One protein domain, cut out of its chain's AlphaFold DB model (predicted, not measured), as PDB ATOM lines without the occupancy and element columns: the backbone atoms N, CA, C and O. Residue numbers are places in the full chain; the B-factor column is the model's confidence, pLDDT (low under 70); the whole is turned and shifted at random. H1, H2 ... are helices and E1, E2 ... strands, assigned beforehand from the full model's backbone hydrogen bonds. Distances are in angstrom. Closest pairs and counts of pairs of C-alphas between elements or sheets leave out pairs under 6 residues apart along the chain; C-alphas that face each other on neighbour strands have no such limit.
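What this domain is: This is residues 14 to 30 and 719 to 774 of the 774 residues of an uncharacterized protein of Chara braunii (UniProt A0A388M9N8). Little of this is regular structure: two helices, H1 and H2, cross nearly at right angles, a short strand, E1, is near the first residue of H1, and a long tail ends in residues 768 to 774, which stick out. The printed part has 73 residues, of which the named elements, E1, H1 and H2 in chain order, hold only 29; by these 29 the class is mostly helix. The whole is loose, with radius of gyration of the C-alphas 14.7 A, and elongated, 56 by 32 by 18 A.

How they stand to each other: Start at E1, residues 22 to 25, which pairs with no named strand; short antiparallel pairings join its residues 22 to 23 to 720 to 721 and its 24 to 25 to 762 to 763. Next find H1, residues 722 to 736; the closest C-alphas of E1 and H1, Val 23 and Leu 722, are 6.0 A apart. H2, residues 747 to 756, touches H1, closest at the C-alphas of Ser 730 and Ile 750, 6.1 A, about perpendicular at 77 degrees. E1 and H2 are apart. In both helices every O i to N i+4 pair is within hydrogen-bond range.

Where its parts are: Find C-alpha 22 at (-26.926, -44.920, -17.902), where E1 begins its 9.4 A. H1 spans 21.0 A; H2 spans 14.3 A, ending at C-alpha 756, (-44.393, -37.908, -15.078).

The domain as a whole: Residues 31 to 718 are not printed; C-alphas 30 and 719 are 9.5 A apart. The link from H1 to H2 is short. Residues 14 to 17 and 769 to 774 have pLDDT under 70.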
ATOM      1  N   HIS A  14     -46.446 -51.940 -17.831       53.62
ATOM      2  CA  HIS A  14     -45.200 -51.223 -17.709       53.62
ATOM      3  C   HIS A  14     -44.193 -52.019 -18.533       53.62
ATOM      4  O   HIS A  14     -43.821 -53.127 -18.136       53.62
ATOM      5  N   ASP A  15     -43.810 -51.493 -19.698       60.31
ATOM      6  CA  ASP A  15     -42.588 -51.938 -20.354       60.31
ATOM      7  C   ASP A  15     -41.510 -51.926 -19.278       60.31
ATOM      8  O   ASP A  15     -41.422 -50.964 -18.498       60.31
ATOM      9  N   VAL A  16     -40.814 -53.059 -19.158       57.44
ATOM     10  CA  VAL A  16     -39.761 -53.295 -18.174       57.44
ATOM     11  C   VAL A  16     -38.843 -52.091 -18.246       57.44
ATOM     12  O   VAL A  16     -38.126 -51.903 -19.224       57.44
ATOM     13  N   SER A  17     -38.992 -51.219 -17.252       63.72
ATOM     14  CA  SER A  17     -38.299 -49.950 -17.195       63.72
ATOM     15  C   SER A  17     -36.822 -50.270 -17.293       63.72
ATOM     16  O   SER A  17     -36.329 -51.055 -16.482       63.72
ATOM     17  N   ASP A  18     -36.135 -49.723 -18.295       75.62
ATOM     18  CA  ASP A  18     -34.686 -49.854 -18.419       75.62
ATOM     19  C   ASP A  18     -34.025 -49.016 -17.311       75.62
ATOM     20  O   ASP A  18     -33.419 -47.970 -17.506       75.62
ATOM     21  N   ASP A  19     -34.213 -49.448 -16.069       80.31
ATOM     22  CA  ASP A  19     -33.634 -48.847 -14.876       80.31
ATOM     23  C   ASP A  19     -32.106 -49.024 -14.867       80.31
ATOM     24  O   ASP A  19     -31.401 -48.328 -14.129       80.31
ATOM     25  N   GLY A  20     -31.600 -49.912 -15.733       85.69
ATOM     26  CA  GLY A  20     -30.192 -50.101 -16.049       85.69
ATOM     27  C   GLY A  20     -29.616 -49.078 -17.029       85.69
ATOM     28  O   GLY A  20     -28.390 -49.044 -17.167       85.69
ATOM     29  N   THR A  21     -30.425 -48.224 -17.676       89.12
ATOM     30  CA  THR A  21     -29.891 -47.204 -18.589       89.12
ATOM     31  C   THR A  21     -28.997 -46.227 -17.826       89.12
ATOM     32  O   THR A  21     -29.384 -45.655 -16.801       89.12
ATOM     33  N   TRP A  22     -27.803 -45.987 -18.364       89.62
ATOM     34  CA  TRP A  22     -26.926 -44.920 -17.902       89.62
ATOM     35  C   TRP A  22     -27.382 -43.576 -18.455       89.62
ATOM     36  O   TRP A  22     -27.652 -43.429 -19.646       89.62
ATOM     37  N   VAL A  23     -27.456 -42.586 -17.575       91.56
ATOM     38  CA  VAL A  23     -27.933 -41.248 -17.899       91.56
ATOM     39  C   VAL A  23     -27.000 -40.191 -17.328       91.56
ATOM     40  O   VAL A  23     -26.331 -40.405 -16.314       91.56
ATOM     41  N   LEU A  24     -26.982 -39.021 -17.957       92.12
ATOM     42  CA  LEU A  24     -26.287 -37.858 -17.427       92.12
ATOM     43  C   LEU A  24     -27.254 -37.045 -16.561       92.12
ATOM     44  O   LEU A  24     -28.171 -36.400 -17.073       92.12
ATOM     45  N   ASP A  25     -27.061 -37.105 -15.241       92.06
ATOM     46  CA  ASP A  25     -27.786 -36.269 -14.281       92.06
ATOM     47  C   ASP A  25     -27.046 -34.939 -14.100       92.06
ATOM     48  O   ASP A  25     -25.998 -34.886 -13.461       92.06
ATOM     49  N   PHE A  26     -27.615 -33.844 -14.610       91.56
ATOM     50  CA  PHE A  26     -27.048 -32.490 -14.527       91.56
ATOM     51  C   PHE A  26     -26.678 -32.046 -13.101       91.56
ATOM     52  O   PHE A  26     -25.926 -31.089 -12.936       91.56
ATOM     53  N   ARG A  27     -27.202 -32.696 -12.056       88.94
ATOM     54  CA  ARG A  27     -26.905 -32.367 -10.652       88.94
ATOM     55  C   ARG A  27     -25.584 -32.947 -10.158       88.94
ATOM     56  O   ARG A  27     -24.965 -32.363  -9.273       88.94
ATOM     57  N   THR A  28     -25.200 -34.109 -10.670       91.12
ATOM     58  CA  THR A  28     -24.076 -34.906 -10.154       91.12
ATOM     59  C   THR A  28     -23.011 -35.158 -11.211       91.12
ATOM     60  O   THR A  28     -21.862 -35.393 -10.853       91.12
ATOM     61  N   ALA A  29     -23.360 -35.058 -12.497       93.06
ATOM     62  CA  ALA A  29     -22.482 -35.386 -13.614       93.06
ATOM     63  C   ALA A  29     -21.212 -34.539 -13.674       93.06
ATOM     64  O   ALA A  29     -20.195 -34.993 -14.189       93.06
ATOM     65  N   PHE A  30     -21.266 -33.324 -13.133       94.38
ATOM     66  CA  PHE A  30     -20.144 -32.395 -13.165       94.38
ATOM     67  C   PHE A  30     -19.178 -32.552 -11.981       94.38
ATOM     68  O   PHE A  30     -18.122 -31.928 -11.997       94.38
ATOM     69  N   LEU A 719     -21.647 -40.526 -15.118       93.56
ATOM     70  CA  LEU A 719     -22.937 -41.140 -15.417       93.56
ATOM     71  C   LEU A 719     -23.597 -41.647 -14.131       93.56
ATOM     72  O   LEU A 719     -22.933 -42.071 -13.185       93.56
ATOM     73  N   SER A 720     -24.924 -41.597 -14.101       93.94
ATOM     74  CA  SER A 720     -25.757 -42.176 -13.044       93.94
ATOM     75  C   SER A 720     -26.674 -43.225 -13.658       93.94
ATOM     76  O   SER A 720     -27.068 -43.091 -14.818       93.94
ATOM     77  N   ARG A 721     -27.045 -44.268 -12.913       91.75
ATOM     78  CA  ARG A 721     -28.099 -45.173 -13.385       91.75
ATOM     79  C   ARG A 721     -29.442 -44.471 -13.272       91.75
ATOM     80  O   ARG A 721     -29.683 -43.732 -12.313       91.75
ATOM     81  N   LEU A 722     -30.340 -44.712 -14.223       90.00
ATOM     82  CA  LEU A 722     -31.687 -44.146 -14.179       90.00
ATOM     83  C   LEU A 722     -32.417 -44.527 -12.878       90.00
ATOM     84  O   LEU A 722     -33.104 -43.681 -12.299       90.00
ATOM     85  N   ALA A 723     -32.201 -45.752 -12.382       89.81
ATOM     86  CA  ALA A 723     -32.677 -46.209 -11.076       89.81
ATOM     87  C   ALA A 723     -32.264 -45.269  -9.932       89.81
ATOM     88  O   ALA A 723     -33.104 -44.839  -9.139       89.81
ATOM     89  N   ASP A 724     -30.985 -44.893  -9.878       91.12
ATOM     90  CA  ASP A 724     -30.432 -44.058  -8.810       91.12
ATOM     91  C   ASP A 724     -31.035 -42.651  -8.844       91.12
ATOM     92  O   ASP A 724     -31.383 -42.078  -7.807       91.12
ATOM     93  N   VAL A 725     -31.233 -42.104 -10.048       90.31
ATOM     94  CA  VAL A 725     -31.863 -40.791 -10.229       90.31
ATOM     95  C   VAL A 725     -33.332 -40.827  -9.798       90.31
ATOM     96  O   VAL A 725     -33.798 -39.907  -9.114       90.31
ATOM     97  N   LYS A 726     -34.074 -41.886 -10.148       89.19
ATOM     98  CA  LYS A 726     -35.461 -42.091  -9.695       89.19
ATOM     99  C   LYS A 726     -35.536 -42.221  -8.177       89.19
ATOM    100  O   LYS A 726     -36.356 -41.545  -7.553       89.19
ATOM    101  N   LEU A 727     -34.647 -43.006  -7.572       90.50
ATOM    102  CA  LEU A 727     -34.567 -43.177  -6.124       90.50
ATOM    103  C   LEU A 727     -34.263 -41.848  -5.422       90.50
ATOM    104  O   LEU A 727     -34.949 -41.470  -4.468       90.50
ATOM    105  N   TYR A 728     -33.291 -41.084  -5.926       91.19
ATOM    106  CA  TYR A 728     -32.969 -39.756  -5.407       91.19
ATOM    107  C   TYR A 728     -34.181 -38.820  -5.455       91.19
ATOM    108  O   TYR A 728     -34.503 -38.157  -4.463       91.19
ATOM    109  N   ARG A 729     -34.871 -38.756  -6.600       90.06
ATOM    110  CA  ARG A 729     -36.056 -37.903  -6.779       90.06
ATOM    111  C   ARG A 729     -37.199 -38.322  -5.862       90.06
ATOM    112  O   ARG A 729     -37.854 -37.449  -5.303       90.06
ATOM    113  N   SER A 730     -37.381 -39.617  -5.645       90.88
ATOM    114  CA  SER A 730     -38.407 -40.158  -4.748       90.88
ATOM    115  C   SER A 730     -38.123 -39.803  -3.291       90.88
ATOM    116  O   SER A 730     -38.990 -39.276  -2.594       90.88
ATOM    117  N   ARG A 731     -36.867 -39.934  -2.849       92.25
ATOM    118  CA  ARG A 731     -36.431 -39.449  -1.526       92.25
ATOM    119  C   ARG A 731     -36.579 -37.937  -1.388       92.25
ATOM    120  O   ARG A 731     -36.889 -37.431  -0.312       92.25
ATOM    121  N   HIS A 732     -36.324 -37.178  -2.451       91.06
ATOM    122  CA  HIS A 732     -36.530 -35.733  -2.443       91.06
ATOM    123  C   HIS A 732     -38.016 -35.368  -2.341       91.06
ATOM    124  O   HIS A 732     -38.361 -34.513  -1.532       91.06
ATOM    125  N   PHE A 733     -38.883 -36.058  -3.085       92.88
ATOM    126  CA  PHE A 733     -40.335 -35.926  -2.996       92.88
ATOM    127  C   PHE A 733     -40.820 -36.185  -1.564       92.88
ATOM    128  O   PHE A 733     -41.448 -35.314  -0.969       92.88
ATOM    129  N   ALA A 734     -40.431 -37.315  -0.964       92.94
ATOM    130  CA  ALA A 734     -40.789 -37.646   0.416       92.94
ATOM    131  C   ALA A 734     -40.344 -36.560   1.412       92.94
ATOM    132  O   ALA A 734     -41.110 -36.165   2.285       92.94
ATOM    133  N   ARG A 735     -39.136 -36.000   1.242       95.12
ATOM    134  CA  ARG A 735     -38.643 -34.896   2.084       95.12
ATOM    135  C   ARG A 735     -39.441 -33.603   1.918       95.12
ATOM    136  O   ARG A 735     -39.719 -32.954   2.920       95.12
ATOM    137  N   LEU A 736     -39.789 -33.221   0.687       94.69
ATOM    138  CA  LEU A 736     -40.586 -32.015   0.419       94.69
ATOM    139  C   LEU A 736     -41.990 -32.112   1.020       94.69
ATOM    140  O   LEU A 736     -42.549 -31.108   1.451       94.69
ATOM    141  N   PHE A 737     -42.541 -33.321   1.050       95.88
ATOM    142  CA  PHE A 737     -43.894 -33.601   1.508       95.88
ATOM    143  C   PHE A 737     -43.960 -34.196   2.916       95.88
ATOM    144  O   PHE A 737     -45.021 -34.676   3.322       95.88
ATOM    145  N   LYS A 738     -42.860 -34.134   3.669       96.81
ATOM    146  CA  LYS A 738     -42.784 -34.641   5.037       96.81
ATOM    147  C   LYS A 738     -43.873 -34.013   5.914       96.81
ATOM    148  O   LYS A 738     -44.056 -32.798   5.919       96.81
ATOM    149  N   GLY A 739     -44.604 -34.845   6.647       95.88
ATOM    150  CA  GLY A 739     -45.748 -34.480   7.481       95.88
ATOM    151  C   GLY A 739     -47.065 -34.288   6.721       95.88
ATOM    152  O   GLY A 739     -48.084 -33.986   7.339       95.88
ATOM    153  N   SER A 740     -47.083 -34.452   5.397       96.50
ATOM    154  CA  SER A 740     -48.302 -34.342   4.590       96.50
ATOM    155  C   SER A 740     -48.877 -35.715   4.234       96.50
ATOM    156  O   SER A 740     -48.214 -36.743   4.344       96.50
ATOM    157  N   ARG A 741     -50.111 -35.746   3.714       94.50
ATOM    158  CA  ARG A 741     -50.714 -36.988   3.187       94.50
ATOM    159  C   ARG A 741     -49.938 -37.584   2.006       94.50
ATOM    160  O   ARG A 741     -50.100 -38.764   1.722       94.50
ATOM    161  N   TRP A 742     -49.102 -36.786   1.340       92.69
ATOM    162  CA  TRP A 742     -48.269 -37.233   0.224       92.69
ATOM    163  C   TRP A 742     -47.056 -38.058   0.680       92.69
ATOM    164  O   TRP A 742     -46.536 -38.837  -0.110       92.69
ATOM    165  N   GLU A 743     -46.630 -37.935   1.945       93.50
ATOM    166  CA  GLU A 743     -45.572 -38.781   2.525       93.50
ATOM    167  C   GLU A 743     -46.016 -40.247   2.656       93.50
ATOM    168  O   GLU A 743     -45.190 -41.146   2.595       93.50
ATOM    169  N   GLN A 744     -47.323 -40.492   2.795       94.44
ATOM    170  CA  GLN A 744     -47.903 -41.830   2.967       94.44
ATOM    171  C   GLN A 744     -48.206 -42.539   1.639       94.44
ATOM    172  O   GLN A 744     -48.817 -43.609   1.641       94.44
ATOM    173  N   LEU A 745     -47.853 -41.936   0.499       95.50
ATOM    174  CA  LEU A 745     -48.067 -42.589  -0.787       95.50
ATOM    175  C   LEU A 745     -47.144 -43.810  -0.919       95.50
ATOM    176  O   LEU A 745     -45.975 -43.719  -0.543       95.50
ATOM    177  N   PRO A 746     -47.636 -44.928  -1.485       95.00
ATOM    178  CA  PRO A 746     -46.784 -46.057  -1.838       95.00
ATOM    179  C   PRO A 746     -45.624 -45.610  -2.731       95.00
ATOM    180  O   PRO A 746     -45.803 -44.744  -3.596       95.00
ATOM    181  N   GLU A 747     -44.449 -46.204  -2.532       90.75
ATOM    182  CA  GLU A 747     -43.231 -45.841  -3.261       90.75
ATOM    183  C   GLU A 747     -43.426 -45.955  -4.777       90.75
ATOM    184  O   GLU A 747     -43.005 -45.073  -5.525       90.75
ATOM    185  N   GLU A 748     -44.174 -46.959  -5.230       89.25
ATOM    186  CA  GLU A 748     -44.484 -47.160  -6.640       89.25
ATOM    187  C   GLU A 748     -45.264 -45.973  -7.203       89.25
ATOM    188  O   GLU A 748     -44.986 -45.514  -8.309       89.25
ATOM    189  N   LEU A 749     -46.221 -45.425  -6.449       91.12
ATOM    190  CA  LEU A 749     -46.984 -44.261  -6.891       91.12
ATOM    191  C   LEU A 749     -46.109 -43.005  -6.924       91.12
ATOM    192  O   LEU A 749     -46.240 -42.199  -7.845       91.12
ATOM    193  N   ILE A 750     -45.189 -42.853  -5.967       91.31
ATOM    194  CA  ILE A 750     -44.194 -41.774  -5.987       91.31
ATOM    195  C   ILE A 750     -43.317 -41.899  -7.235       91.31
ATOM    196  O   ILE A 750     -43.112 -40.902  -7.923       91.31
ATOM    197  N   TRP A 751     -42.856 -43.103  -7.580       87.56
ATOM    198  CA  TRP A 751     -42.068 -43.343  -8.790       87.56
ATOM    199  C   TRP A 751     -42.844 -42.990 -10.056       87.56
ATOM    200  O   TRP A 751     -42.281 -42.352 -10.944       87.56
ATOM    201  N   HIS A 752     -44.138 -43.318 -10.122       87.38
ATOM    202  CA  HIS A 752     -44.996 -42.908 -11.236       87.38
ATOM    203  C   HIS A 752     -45.109 -41.382 -11.312       87.38
ATOM    204  O   HIS A 752     -44.866 -40.809 -12.370       87.38
ATOM    205  N   ILE A 753     -45.402 -40.703 -10.195       88.88
ATOM    206  CA  ILE A 753     -45.483 -39.232 -10.139       88.88
ATOM    207  C   ILE A 753     -44.162 -38.606 -10.597       88.88
ATOM    208  O   ILE A 753     -44.160 -37.715 -11.442       88.88
ATOM    209  N   VAL A 754     -43.035 -39.092 -10.074       86.25
ATOM    210  CA  VAL A 754     -41.687 -38.637 -10.431       86.25
ATOM    211  C   VAL A 754     -41.366 -38.913 -11.901       86.25
ATOM    212  O   VAL A 754     -40.691 -38.096 -12.527       86.25
ATOM    213  N   GLY A 755     -41.845 -40.029 -12.452       83.00
ATOM    214  CA  GLY A 755     -41.713 -40.392 -13.862       83.00
ATOM    215  C   GLY A 755     -42.508 -39.481 -14.800       83.00
ATOM    216  O   GLY A 755     -42.059 -39.230 -15.913       83.00
ATOM    217  N   PHE A 756     -43.632 -38.922 -14.338       82.75
ATOM    218  CA  PHE A 756     -44.393 -37.908 -15.078       82.75
ATOM    219  C   PHE A 756     -43.763 -36.510 -15.028       82.75
ATOM    220  O   PHE A 756     -44.143 -35.641 -15.815       82.75
ATOM    221  N   LEU A 757     -42.820 -36.253 -14.113       78.88
ATOM    222  CA  LEU A 757     -42.140 -34.963 -14.069       78.88
ATOM    223  C   LEU A 757     -41.197 -34.835 -15.273       78.88
ATOM    224  O   LEU A 757     -40.407 -35.752 -15.516       78.88
ATOM    225  N   PRO A 758     -41.197 -33.685 -15.976       74.50
ATOM    226  CA  PRO A 758     -40.297 -33.447 -17.095       74.50
ATOM    227  C   PRO A 758     -38.853 -33.831 -16.729       74.50
ATOM    228  O   PRO A 758     -38.360 -33.403 -15.675       74.50
ATOM    229  N   PRO A 759     -38.141 -34.619 -17.556       77.69
ATOM    230  CA  PRO A 759     -36.792 -35.100 -17.264       77.69
ATOM    231  C   PRO A 759     -35.734 -33.995 -17.419       77.69
ATOM    232  O   PRO A 759     -34.645 -34.232 -17.913       77.69
ATOM    233  N   ARG A 760     -35.999 -32.787 -16.910       79.88
ATOM    234  CA  ARG A 760     -35.156 -31.587 -17.041       79.88
ATOM    235  C   ARG A 760     -33.738 -31.743 -16.508       79.88
ATOM    236  O   ARG A 760     -32.902 -30.910 -16.783       79.88
ATOM    237  N   HIS A 761     -33.438 -32.771 -15.725       82.88
ATOM    238  CA  HIS A 761     -32.079 -32.999 -15.224       82.88
ATOM    239  C   HIS A 761     -31.387 -34.187 -15.875       82.88
ATOM    240  O   HIS A 761     -30.239 -34.440 -15.551       82.88
ATOM    241  N   ILE A 762     -32.082 -34.935 -16.730       84.50
ATOM    242  CA  ILE A 762     -31.598 -36.203 -17.253       84.50
ATOM    243  C   ILE A 762     -31.396 -36.031 -18.749       84.50
ATOM    244  O   ILE A 762     -32.362 -35.866 -19.489       84.50
ATOM    245  N   CYS A 763     -30.148 -36.104 -19.188       83.44
ATOM    246  CA  CYS A 763     -29.842 -36.318 -20.592       83.44
ATOM    247  C   CYS A 763     -29.659 -37.822 -20.804       83.44
ATOM    248  O   CYS A 763     -28.767 -38.436 -20.214       83.44
ATOM    249  N   GLN A 764     -30.546 -38.417 -21.599       83.00
ATOM    250  CA  GLN A 764     -30.428 -39.805 -22.035       83.00
ATOM    251  C   GLN A 764     -29.865 -39.807 -23.455       83.00
ATOM    252  O   GLN A 764     -30.379 -39.034 -24.274       83.00
ATOM    253  N   PRO A 765     -28.863 -40.648 -23.767       79.31
ATOM    254  CA  PRO A 765     -28.553 -40.921 -25.163       79.31
ATOM    255  C   PRO A 765     -29.823 -41.463 -25.820       79.31
ATOM    256  O   PRO A 765     -30.553 -42.236 -25.185       79.31
ATOM    257  N   LEU A 766     -30.118 -41.052 -27.057       77.00
ATOM    258  CA  LEU A 766     -31.203 -41.704 -27.784       77.00
ATOM    259  C   LEU A 766     -30.924 -43.214 -27.779       77.00
ATOM    260  O   LEU A 766     -29.770 -43.616 -27.994       77.00
ATOM    261  N   PRO A 767     -31.934 -44.061 -27.480       76.19
ATOM    262  CA  PRO A 767     -31.756 -45.492 -27.646       76.19
ATOM    263  C   PRO A 767     -31.241 -45.676 -29.062       76.19
ATOM    264  O   PRO A 767     -31.750 -45.012 -29.968       76.19
ATOM    265  N   ALA A 768     -30.207 -46.506 -29.240       70.88
ATOM    266  CA  ALA A 768     -29.770 -46.861 -30.577       70.88
ATOM    267  C   ALA A 768     -31.039 -47.318 -31.282       70.88
ATOM    268  O   ALA A 768     -31.603 -48.351 -30.906       70.88
ATOM    269  N   SER A 769     -31.565 -46.482 -32.189       61.66
ATOM    270  CA  SER A 769     -32.707 -46.862 -32.997       61.66
ATOM    271  C   SER A 769     -32.300 -48.220 -33.513       61.66
ATOM    272  O   SER A 769     -31.166 -48.332 -33.992       61.66
ATOM    273  N   ASN A 770     -33.119 -49.251 -33.300       48.44
ATOM    274  CA  ASN A 770     -32.914 -50.531 -33.953       48.44
ATOM    275  C   ASN A 770     -32.965 -50.197 -35.438       48.44
ATOM    276  O   ASN A 770     -34.044 -50.197 -36.027       48.44
ATOM    277  N   SER A 771     -31.830 -49.762 -35.987       43.00
ATOM    278  CA  SER A 771     -31.661 -49.341 -37.353       43.00
ATOM    279  C   SER A 771     -32.170 -50.542 -38.089       43.00
ATOM    280  O   SER A 771     -31.656 -51.643 -37.851       43.00
ATOM    281  N   LEU A 772     -33.281 -50.332 -38.797       41.69
ATOM    282  CA  LEU A 772     -33.955 -51.327 -39.605       41.69
ATOM    283  C   LEU A 772     -32.897 -52.311 -40.082       41.69
ATOM    284  O   LEU A 772     -31.965 -51.912 -40.781       41.69
ATOM    285  N   LYS A 773     -32.969 -53.551 -39.581       34.28
ATOM    286  CA  LYS A 773     -32.196 -54.653 -40.140       34.28
ATOM    287  C   LYS A 773     -32.708 -54.780 -41.575       34.28
ATOM    288  O   LYS A 773     -33.716 -55.449 -41.783       34.28
ATOM    289  N   PHE A 774     -32.131 -54.000 -42.483       35.44
ATOM    290  CA  PHE A 774     -32.391 -54.066 -43.911       35.44
ATOM    291  C   PHE A 774     -31.747 -55.327 -44.470       35.44
ATOM    292  O   PHE A 774     -30.621 -55.661 -44.026       35.44
TER     293      PHE A 774